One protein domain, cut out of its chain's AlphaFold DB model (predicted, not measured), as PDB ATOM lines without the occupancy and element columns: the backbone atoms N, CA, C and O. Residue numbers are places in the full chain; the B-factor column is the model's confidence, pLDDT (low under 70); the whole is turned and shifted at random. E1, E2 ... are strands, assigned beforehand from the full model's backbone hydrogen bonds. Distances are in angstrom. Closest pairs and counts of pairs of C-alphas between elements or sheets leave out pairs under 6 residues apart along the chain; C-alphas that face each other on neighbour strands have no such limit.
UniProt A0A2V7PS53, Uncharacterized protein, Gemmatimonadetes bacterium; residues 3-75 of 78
ATOM      1  N   LEU A   3      75.433  11.757 318.166       98.19
ATOM      2  CA  LEU A   3      74.777  12.656 317.226       98.19
ATOM      3  C   LEU A   3      74.222  13.833 318.025       98.19
ATOM      4  O   LEU A   3      73.168  13.719 318.650       98.19
ATOM      5  N   HIS A   4      74.918  14.968 317.977       97.88
ATOM      6  CA  HIS A   4      74.621  16.162 318.786       97.88
ATOM      7  C   HIS A   4      73.271  16.830 318.461       97.88
ATOM      8  O   HIS A   4      72.729  17.603 319.252       97.88
ATOM      9  N   GLY A   5      72.699  16.492 317.303       97.31
ATOM     10  CA  GLY A   5      71.407  16.979 316.830       97.31
ATOM     11  C   GLY A   5      71.539  18.008 315.711       97.31
ATOM     12  O   GLY A   5      72.436  18.846 315.706       97.31
ATOM     13  N   SER A   6      70.626  17.945 314.743       97.00
ATOM     14  CA  SER A   6      70.568  18.891 313.628       97.00
ATOM     15  C   SER A   6      70.279  20.307 314.123       97.00
ATOM     16  O   SER A   6      69.458  20.480 315.025       97.00
ATOM     17  N   TRP A   7      70.893  21.306 313.493       95.00
ATOM     18  CA  TRP A   7      70.547  22.719 313.685       95.00
ATOM     19  C   TRP A   7      69.767  23.294 312.492       95.00
ATOM     20  O   TRP A   7      68.961  24.193 312.678       95.00
ATOM     21  N   ASN A   8      69.955  22.738 311.288       95.44
ATOM     22  CA  ASN A   8      69.360  23.241 310.048       95.44
ATOM     23  C   ASN A   8      68.574  22.148 309.305       95.44
ATOM     24  O   ASN A   8      69.004  21.639 308.271       95.44
ATOM     25  N   ARG A   9      67.451  21.711 309.882       94.88
ATOM     26  CA  ARG A   9      66.531  20.751 309.252       94.88
ATOM     27  C   ARG A   9      65.100  21.065 309.676       94.88
ATOM     28  O   ARG A   9      64.878  21.310 310.855       94.88
ATOM     29  N   SER A  10      64.149  21.010 308.741       93.75
ATOM     30  CA  SER A  10      62.724  21.278 309.011       93.75
ATOM     31  C   SER A  10      62.110  20.287 310.000       93.75
ATOM     32  O   SER A  10      61.367  20.686 310.887       93.75
ATOM     33  N   VAL A  11      62.467  19.004 309.881       94.62
ATOM     34  CA  VAL A  11      62.179  17.969 310.883       94.62
ATOM     35  C   VAL A  11      63.483  17.628 311.610       94.62
ATOM     36  O   VAL A  11      64.353  16.973 311.007       94.62
ATOM     37  N   PRO A  12      63.655  18.067 312.872       95.69
ATOM     38  CA  PRO A  12      64.875  17.839 313.632       95.69
ATOM     39  C   PRO A  12      65.224  16.351 313.751       95.69
ATOM     40  O   PRO A  12      64.353  15.492 313.858       95.69
ATOM     41  N   THR A  13      66.513  16.025 313.750       95.75
ATOM     42  CA  THR A  13      67.012  14.651 313.918       95.75
ATOM     43  C   THR A  13      68.309  14.637 314.725       95.75
ATOM     44  O   THR A  13      68.907  15.686 314.973       95.75
ATOM     45  N   GLY A  14      68.771  13.452 315.116       95.69
ATOM     46  CA  GLY A  14      69.926  13.267 315.992       95.69
ATOM     47  C   GLY A  14      69.524  13.361 317.460       95.69
ATOM     48  O   GLY A  14      68.516  12.776 317.843       95.69
ATOM     49  N   ALA A  15      70.335  14.052 318.267       97.94
ATOM     50  CA  ALA A  15      70.215  14.093 319.726       97.94
ATOM     51  C   ALA A  15      70.146  12.678 320.332       97.94
ATOM     52  O   ALA A  15      69.225  12.328 321.069       97.94
ATOM     53  N   LYS A  16      71.104  11.835 319.941       98.38
ATOM     54  CA  LYS A  16      71.157  10.424 320.335       98.38
ATOM     55  C   LYS A  16      72.572   9.872 320.330       98.38
ATOM     56  O   LYS A  16      73.473  10.429 319.701       98.38
ATOM     57  N   VAL A  17      72.749   8.742 320.999       98.56
ATOM     58  CA  VAL A  17      73.931   7.890 320.880       98.56
ATOM     59  C   VAL A  17      73.568   6.699 320.006       98.56
ATOM     60  O   VAL A  17      72.528   6.074 320.203       98.56
ATOM     61  N   VAL A  18      74.432   6.389 319.044       98.31
ATOM     62  CA  VAL A  18      74.265   5.255 318.131       98.31
ATOM     63  C   VAL A  18      75.447   4.300 318.222       98.31
ATOM     64  O   VAL A  18      76.594   4.722 318.439       98.31
ATOM     65  N   ARG A  19      75.178   3.014 318.006       96.75
ATOM     66  CA  ARG A  19      76.200   1.991 317.796       96.75
ATOM     67  C   ARG A  19      76.411   1.809 316.296       96.75
ATOM     68  O   ARG A  19      75.465   1.626 315.537       96.75
ATOM     69  N   VAL A  20      77.668   1.896 315.870       96.50
ATOM     70  CA  VAL A  20      78.062   1.568 314.497       96.50
ATOM     71  C   VAL A  20      78.419   0.091 314.478       96.50
ATOM     72  O   VAL A  20      79.287  -0.348 315.233       96.50
ATOM     73  N   GLN A  21      77.731  -0.673 313.640       97.12
ATOM     74  CA  GLN A  21      78.043  -2.076 313.415       97.12
ATOM     75  C   GLN A  21      79.183  -2.164 312.402       97.12
ATOM     76  O   GLN A  21      79.164  -1.478 311.378       97.12
ATOM     77  N   MET A  22      80.181  -2.992 312.697       96.56
ATOM     78  CA  MET A  22      81.344  -3.208 311.839       96.56
ATOM     79  C   MET A  22      81.312  -4.630 311.289       96.56
ATOM     80  O   MET A  22      80.838  -5.549 311.957       96.56
ATOM     81  N   ASN A  23      81.852  -4.828 310.085       96.25
ATOM     82  CA  ASN A  23      82.091  -6.173 309.568       96.25
ATOM     83  C   ASN A  23      83.077  -6.953 310.461       96.25
ATOM     84  O   ASN A  23      83.762  -6.372 311.301       96.25
ATOM     85  N   SER A  24      83.197  -8.264 310.237       95.06
ATOM     86  CA  SER A  24      84.078  -9.150 311.022       95.06
ATOM     87  C   SER A  24      85.527  -8.661 311.117       95.06
ATOM     88  O   SER A  24      86.174  -8.839 312.142       95.06
ATOM     89  N   GLY A  25      86.034  -8.009 310.068       95.19
ATOM     90  CA  GLY A  25      87.381  -7.438 310.037       95.19
ATOM     91  C   GLY A  25      87.527  -6.064 310.701       95.19
ATOM     92  O   GLY A  25      88.619  -5.508 310.651       95.19
ATOM     93  N   GLY A  26      86.457  -5.473 311.244       93.75
ATOM     94  CA  GLY A  26      86.485  -4.181 311.940       93.75
ATOM     95  C   GLY A  26      86.824  -2.968 311.064       93.75
ATOM     96  O   GLY A  26      87.085  -1.890 311.585       93.75
ATOM     97  N   ARG A  27      86.847  -3.123 309.735       95.06
ATOM     98  CA  ARG A  27      87.357  -2.108 308.790       95.06
ATOM     99  C   ARG A  27      86.269  -1.345 308.052       95.06
ATOM    100  O   ARG A  27      86.541  -0.287 307.495       95.06
ATOM    101  N   ARG A  28      85.050  -1.883 308.008       96.38
ATOM    102  CA  ARG A  28      83.932  -1.268 307.291       96.38
ATOM    103  C   ARG A  28      82.687  -1.259 308.160       96.38
ATOM    104  O   ARG A  28      82.303  -2.304 308.683       96.38
ATOM    105  N   ALA A  29      82.047  -0.096 308.247       97.00
ATOM    106  CA  ALA A  29      80.722   0.030 308.831       97.00
ATOM    107  C   ALA A  29      79.690  -0.698 307.954       97.00
ATOM    108  O   ALA A  29      79.654  -0.509 306.736       97.00
ATOM    109  N   THR A  30      78.866  -1.530 308.576       97.56
ATOM    110  CA  THR A  30      77.802  -2.310 307.928       97.56
ATOM    111  C   THR A  30      76.410  -1.809 308.290       97.56
ATOM    112  O   THR A  30      75.452  -2.132 307.597       97.56
ATOM    113  N   GLY A  31      76.290  -1.000 309.344       97.56
ATOM    114  CA  GLY A  31      75.020  -0.445 309.788       97.56
ATOM    115  C   GLY A  31      75.176   0.498 310.974       97.56
ATOM    116  O   GLY A  31      76.256   0.632 311.554       97.56
ATOM    117  N   VAL A  32      74.075   1.154 311.328       97.38
ATOM    118  CA  VAL A  32      73.965   2.032 312.495       97.38
ATOM    119  C   VAL A  32      72.657   1.710 313.201       97.38
ATOM    120  O   VAL A  32      71.615   1.634 312.555       97.38
ATOM    121  N   GLU A  33      72.718   1.543 314.515       97.94
ATOM    122  CA  GLU A  33      71.560   1.281 315.367       97.94
ATOM    123  C   GLU A  33      71.491   2.280 316.523       97.94
ATOM    124  O   GLU A  33      72.515   2.774 317.011       97.94
ATOM    125  N   ASP A  34      70.274   2.584 316.960       98.06
ATOM    126  CA  ASP A  34      70.037   3.479 318.086       98.06
ATOM    127  C   ASP A  34      70.420   2.787 319.397       98.06
ATOM    128  O   ASP A  34      70.032   1.648 319.645       98.06
ATOM    129  N   PHE A  35      71.201   3.481 320.229       97.38
ATOM    130  CA  PHE A  35      71.672   2.961 321.515       97.38
ATOM    131  C   PHE A  35      71.055   3.723 322.692       97.38
ATOM    132  O   PHE A  35      70.491   3.113 323.593       97.38
ATOM    133  N   ILE A  36      71.112   5.061 322.674       97.69
ATOM    134  CA  ILE A  36      70.441   5.909 323.672       97.69
ATOM    135  C   ILE A  36      69.719   7.029 322.937       97.69
ATOM    136  O   ILE A  36      70.339   7.795 322.196       97.69
ATOM    137  N   VAL A  37      68.413   7.131 323.153       97.62
ATOM    138  CA  VAL A  37      67.513   8.092 322.505       97.62
ATOM    139  C   VAL A  37      66.651   8.795 323.554       97.62
ATOM    140  O   VAL A  37      66.681   8.441 324.729       97.62
ATOM    141  N   GLY A  38      65.867   9.787 323.129       96.62
ATOM    142  CA  GLY A  38      64.858  10.438 323.972       96.62
ATOM    143  C   GLY A  38      65.159  11.889 324.334       96.62
ATOM    144  O   GLY A  38      64.254  12.582 324.788       96.62
ATOM    145  N   TRP A  39      66.373  12.390 324.073       97.81
ATOM    146  CA  TRP A  39      66.704  13.812 324.259       97.81
ATOM    147  C   TRP A  39      65.875  14.756 323.392       97.81
ATOM    148  O   TRP A  39      65.644  15.896 323.792       97.81
ATOM    149  N   GLN A  40      65.430  14.294 322.220       97.69
ATOM    150  CA  GLN A  40      64.517  15.020 321.346       97.69
ATOM    151  C   GLN A  40      63.112  14.426 321.445       97.69
ATOM    152  O   GLN A  40      62.922  13.226 321.244       97.69
ATOM    153  N   ARG A  41      62.132  15.278 321.738       95.44
ATOM    154  CA  ARG A  41      60.715  14.919 321.799       95.44
ATOM    155  C   ARG A  41      60.086  14.889 320.396       95.44
ATOM    156  O   ARG A  41      60.671  15.430 319.455       95.44
ATOM    157  N   PRO A  42      58.888  14.292 320.237       93.88
ATOM    158  CA  PRO A  42      58.183  14.262 318.952       93.88
ATOM    159  C   PRO A  42      57.895  15.647 318.357       93.88
ATOM    160  O   PRO A  42      57.876  15.793 317.140       93.88
ATOM    161  N   ASP A  43      57.731  16.668 319.202       94.12
ATOM    162  CA  ASP A  43      57.541  18.069 318.795       94.12
ATOM    163  C   ASP A  43      58.838  18.758 318.317       94.12
ATOM    164  O   ASP A  43      58.829  19.931 317.954       94.12
ATOM    165  N   GLY A  44      59.968  18.045 318.324       93.88
ATOM    166  CA  GLY A  44      61.279  18.555 317.931       93.88
ATOM    167  C   GLY A  44      62.032  19.295 319.039       93.88
ATOM    168  O   GLY A  44      63.220  19.582 318.860       93.88
ATOM    169  N   SER A  45      61.404  19.558 320.191       95.25
ATOM    170  CA  SER A  45      62.076  20.165 321.342       95.25
ATOM    171  C   SER A  45      63.140  19.228 321.916       95.25
ATOM    172  O   SER A  45      63.024  18.000 321.855       95.25
ATOM    173  N   ARG A  46      64.205  19.809 322.480       96.50
ATOM    174  CA  ARG A  46      65.314  19.065 323.087       96.50
ATOM    175  C   ARG A  46      65.498  19.464 324.537       96.50
ATOM    176  O   ARG A  46      65.400  20.640 324.868       96.50
ATOM    177  N   TRP A  47      65.789  18.485 325.384       96.88
ATOM    178  CA  TRP A  47      66.167  18.717 326.783       96.88
ATOM    179  C   TRP A  47      67.641  18.387 327.064       96.88
ATOM    180  O   TRP A  47      68.116  18.598 328.174       96.88
ATOM    181  N   GLY A  48      68.368  17.920 326.046       97.75
ATOM    182  CA  GLY A  48      69.814  17.732 326.077       97.75
ATOM    183  C   GLY A  48      70.376  17.426 324.687       97.75
ATOM    184  O   GLY A  48      69.628  17.259 323.716       97.75
ATOM    185  N   ARG A  49      71.704  17.407 324.577       98.12
ATOM    186  CA  ARG A  49      72.458  17.209 323.336       98.12
ATOM    187  C   ARG A  49      73.759  16.449 323.634       98.12
ATOM    188  O   ARG A  49      74.699  17.024 324.175       98.12
ATOM    189  N   PRO A  50      73.847  15.156 323.283       98.56
ATOM    190  CA  PRO A  50      75.012  14.349 323.620       98.56
ATOM    191  C   PRO A  50      76.242  14.754 322.790       98.56
ATOM    192  O   PRO A  50      76.147  14.866 321.566       98.56
ATOM    193  N   VAL A  51      77.393  14.931 323.443       98.56
ATOM    194  CA  VAL A  51      78.649  15.416 322.839       98.56
ATOM    195  C   VAL A  51      79.719  14.328 322.826       98.56
ATOM    196  O   VAL A  51      80.074  13.821 321.765       98.56
ATOM    197  N   GLY A  52      80.247  13.973 323.996       98.19
ATOM    198  CA  GLY A  52      81.412  13.107 324.155       98.19
ATOM    199  C   GLY A  52      81.054  11.760 324.764       98.19
ATOM    200  O   GLY A  52      80.043  11.628 325.455       98.19
ATOM    201  N   LEU A  53      81.905  10.767 324.504       98.31
ATOM    202  CA  LEU A  53      81.799   9.413 325.042       98.31
ATOM    203  C   LEU A  53      83.108   9.020 325.725       98.31
ATOM    204  O   LEU A  53      84.180   9.287 325.187       98.31
ATOM    205  N   LEU A  54      83.009   8.325 326.856       98.38
ATOM    206  CA  LEU A  54      84.140   7.651 327.491       98.38
ATOM    207  C   LEU A  54      83.692   6.287 328.012       98.38
ATOM    208  O   LEU A  54      82.748   6.209 328.794       98.38
ATOM    209  N   VAL A  55      84.369   5.220 327.593       97.56
ATOM    210  CA  VAL A  55      84.182   3.888 328.185       97.56
ATOM    211  C   VAL A  55      85.103   3.781 329.396       97.56
ATOM    212  O   VAL A  55      86.308   4.001 329.277       97.56
ATOM    213  N   LEU A  56      84.533   3.484 330.560       97.69
ATOM    214  CA  LEU A  56      85.269   3.283 331.804       97.69
ATOM    215  C   LEU A  56      85.813   1.844 331.902       97.69
ATOM    216  O   LEU A  56      85.305   0.948 331.226       97.69
ATOM    217  N   PRO A  57      86.824   1.588 332.761       97.69
ATOM    218  CA  PRO A  57      87.417   0.254 332.918       97.69
ATOM    219  C   PRO A  57      86.437  -0.844 333.350       97.69
ATOM    220  O   PRO A  57      86.666  -2.015 333.073       97.69
ATOM    221  N   ASP A  58      85.339  -0.474 334.008       95.81
ATOM    222  CA  ASP A  58      84.267  -1.392 334.409       95.81
ATOM    223  C   ASP A  58      83.272  -1.706 333.274       95.81
ATOM    224  O   ASP A  58      82.251  -2.355 333.497       95.81
ATOM    225  N   GLY A  59      83.541  -1.216 332.060       95.62
ATOM    226  CA  GLY A  59      82.686  -1.374 330.887       95.62
ATOM    227  C   GLY A  59      81.506  -0.403 330.826       95.62
ATOM    228  O   GLY A  59      80.743  -0.449 329.860       95.62
ATOM    229  N   SER A  60      81.338   0.485 331.813       97.50
ATOM    230  CA  SER A  60      80.287   1.502 331.773       97.50
ATOM    231  C   SER A  60      80.611   2.622 330.781       97.50
ATOM    232  O   SER A  60      81.773   2.919 330.502       97.50
ATOM    233  N   LEU A  61      79.574   3.249 330.223       98.00
ATOM    234  CA  LEU A  61      79.713   4.336 329.254       98.00
ATOM    235  C   LEU A  61      79.310   5.664 329.891       98.00
ATOM    236  O   LEU A  61      78.176   5.810 330.347       98.00
ATOM    237  N   LEU A  62      80.209   6.647 329.867       98.56
ATOM    238  CA  LEU A  62      79.886   8.039 330.151       98.56
ATOM    239  C   LEU A  62      79.486   8.773 328.871       98.56
ATOM    240  O   LEU A  62      80.139   8.622 327.837       98.56
ATOM    241  N   VAL A  63      78.445   9.599 328.965       98.75
ATOM    242  CA  VAL A  63      77.968  10.470 327.883       98.75
ATOM    243  C   VAL A  63      77.859  11.894 328.409       98.75
ATOM    244  O   VAL A  63      77.111  12.133 329.357       98.75
ATOM    245  N   SER A  64      78.577  12.842 327.808       98.75
ATOM    246  CA  SER A  64      78.410  14.260 328.143       98.75
ATOM    247  C   SER A  64      77.260  14.891 327.363       98.75
ATOM    248  O   SER A  64      77.037  14.559 326.202       98.75
ATOM    249  N   ASP A  65      76.540  15.802 328.009       98.50
ATOM    250  CA  ASP A  65      75.379  16.521 327.487       98.50
ATOM    251  C   ASP A  65      75.538  18.013 327.811       98.50
ATOM    252  O   ASP A  65      75.433  18.409 328.976       98.50
ATOM    253  N   ASP A  66      75.842  18.831 326.798       98.31
ATOM    254  CA  ASP A  66      76.160  20.254 326.988       98.31
ATOM    255  C   ASP A  66      74.913  21.110 327.245       98.31
ATOM    256  O   ASP A  66      74.932  21.982 328.108       98.31
ATOM    257  N   MET A  67      73.806  20.827 326.560       97.81
ATOM    258  CA  MET A  67      72.541  21.539 326.749       97.81
ATOM    259  C   MET A  67      71.880  21.200 328.093       97.81
ATOM    260  O   MET A  67      71.329  22.085 328.743       97.81
ATOM    261  N   GLY A  68      71.925  19.934 328.513       97.31
ATOM    262  CA  GLY A  68      71.378  19.493 329.798       97.31
ATOM    263  C   GLY A  68      72.309  19.743 330.991       97.31
ATOM    264  O   GLY A  68      71.875  19.606 332.143       97.31
ATOM    265  N   GLY A  69      73.581  20.069 330.723       98.00
ATOM    266  CA  GLY A  69      74.625  20.272 331.727       98.00
ATOM    267  C   GLY A  69      74.890  19.020 332.566       98.00
ATOM    268  O   GLY A  69      75.009  19.118 333.786       98.00
ATOM    269  N   LYS A  70      74.893  17.830 331.946       98.38
ATOM    270  CA  LYS A  70      75.003  16.543 332.661       98.38
ATOM    271  C   LYS A  70      76.077  15.631 332.081       98.38
ATOM    272  O   LYS A  70      76.410  15.701 330.900       98.38
ATOM    273  N   ILE A  71      76.546  14.712 332.923       98.38
ATOM    274  CA  ILE A  71      77.241  13.492 332.511       98.38
ATOM    275  C   ILE A  71      76.351  12.306 332.888       98.38
ATOM    276  O   ILE A  71      76.030  12.114 334.060       98.38
ATOM    277  N   TRP A  72      75.947  11.515 331.899       98.00
ATOM    278  CA  TRP A  72      75.175  10.289 332.092       98.00
ATOM    279  C   TRP A  72      76.124   9.106 332.225       98.00
ATOM    280  O   TRP A  72      77.103   9.040 331.487       98.00
ATOM    281  N   ARG A  73      75.821   8.154 333.112       97.88
ATOM    282  CA  ARG A  73      76.522   6.867 333.192       97.88
ATOM    283  C   ARG A  73      75.557   5.748 332.841       97.88
ATOM    284  O   ARG A  73      74.513   5.617 333.470       97.88
ATOM    285  N   VAL A  74      75.924   4.947 331.848       97.25
ATOM    286  CA  VAL A  74      75.162   3.779 331.406       97.25
ATOM    287  C   VAL A  74      75.888   2.525 331.857       97.25
ATOM    288  O   VAL A  74      77.068   2.337 331.559       97.25
ATOM    289  N   THR A  75      75.173   1.674 332.581       96.56
ATOM    290  CA  THR A  75      75.654   0.388 333.090       96.56
ATOM    291  C   THR A  75      74.656  -0.697 332.714       96.56
ATOM    292  O   THR A  75      73.481  -0.410 332.477       96.56
TER     293      THR A  75
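Overview. This is residues 3 to 75 of the 78 residues of an uncharacterized protein of Gemmatimonadetes bacterium (UniProt A0A2V7PS53). Picture an open V of two strand pieces: the hairpin of E1 and E2 makes one arm, the small sheet of E3, E4 and E5 the other, and the arms come nearest where E1 and E3 begin and spread toward the turn from E1 to E2 and the turn from E3 to E4. Two long loops, residues 3 to 15 and 37 to 49, extend past the narrow end. The printed part has 73 residues with five named strands, E1 to E5 in order, and no named helix; it is all strand by class, though only 31 residues are in named elements. Both sheets, E1 - E2 and E3 - E4 - E5, are antiparallel. The whole is only just loose, close to compact, with a radius of gyration of the C-alphas of 13.8 A and spans of 39 by 27 by 16 A.

Along the chain. Start at Leu 3 and read on to C-alpha 16 at (71.157, 10.424, 320.335), where E1, residues 16 to 22, begins and runs 19.0 A. E2, residues 29 to 36, also runs 19.0 A. Find E3 at residues 50 to 55, 14.6 A, then E4 at 61 to 65 and E5 at 70 to 74, ending at C-alpha 74 (75.162, 3.779, 331.406).

Arrangement. In the hairpin E1 and E2, look at N 19 and O 33, 2.9 A apart. E3, E4 and E5 form a meander, each strand the antiparallel neighbour of the one before; find N 54 and O 62 at 3.0 A, and N 63 and O 72 at 2.9 A. The closest C-alphas of E1 and E3 are those of Lys 16 and Pro 50, 6.4 A apart. E2 and E3 are apart.

Size, cuts and confidence. The C-alphas farthest apart, of Ser 10 and Pro 57, are 40.3 A apart. The link from E2 to E3 is long. The printed part has no cut, and no printed residue is under 70 in pLDDT.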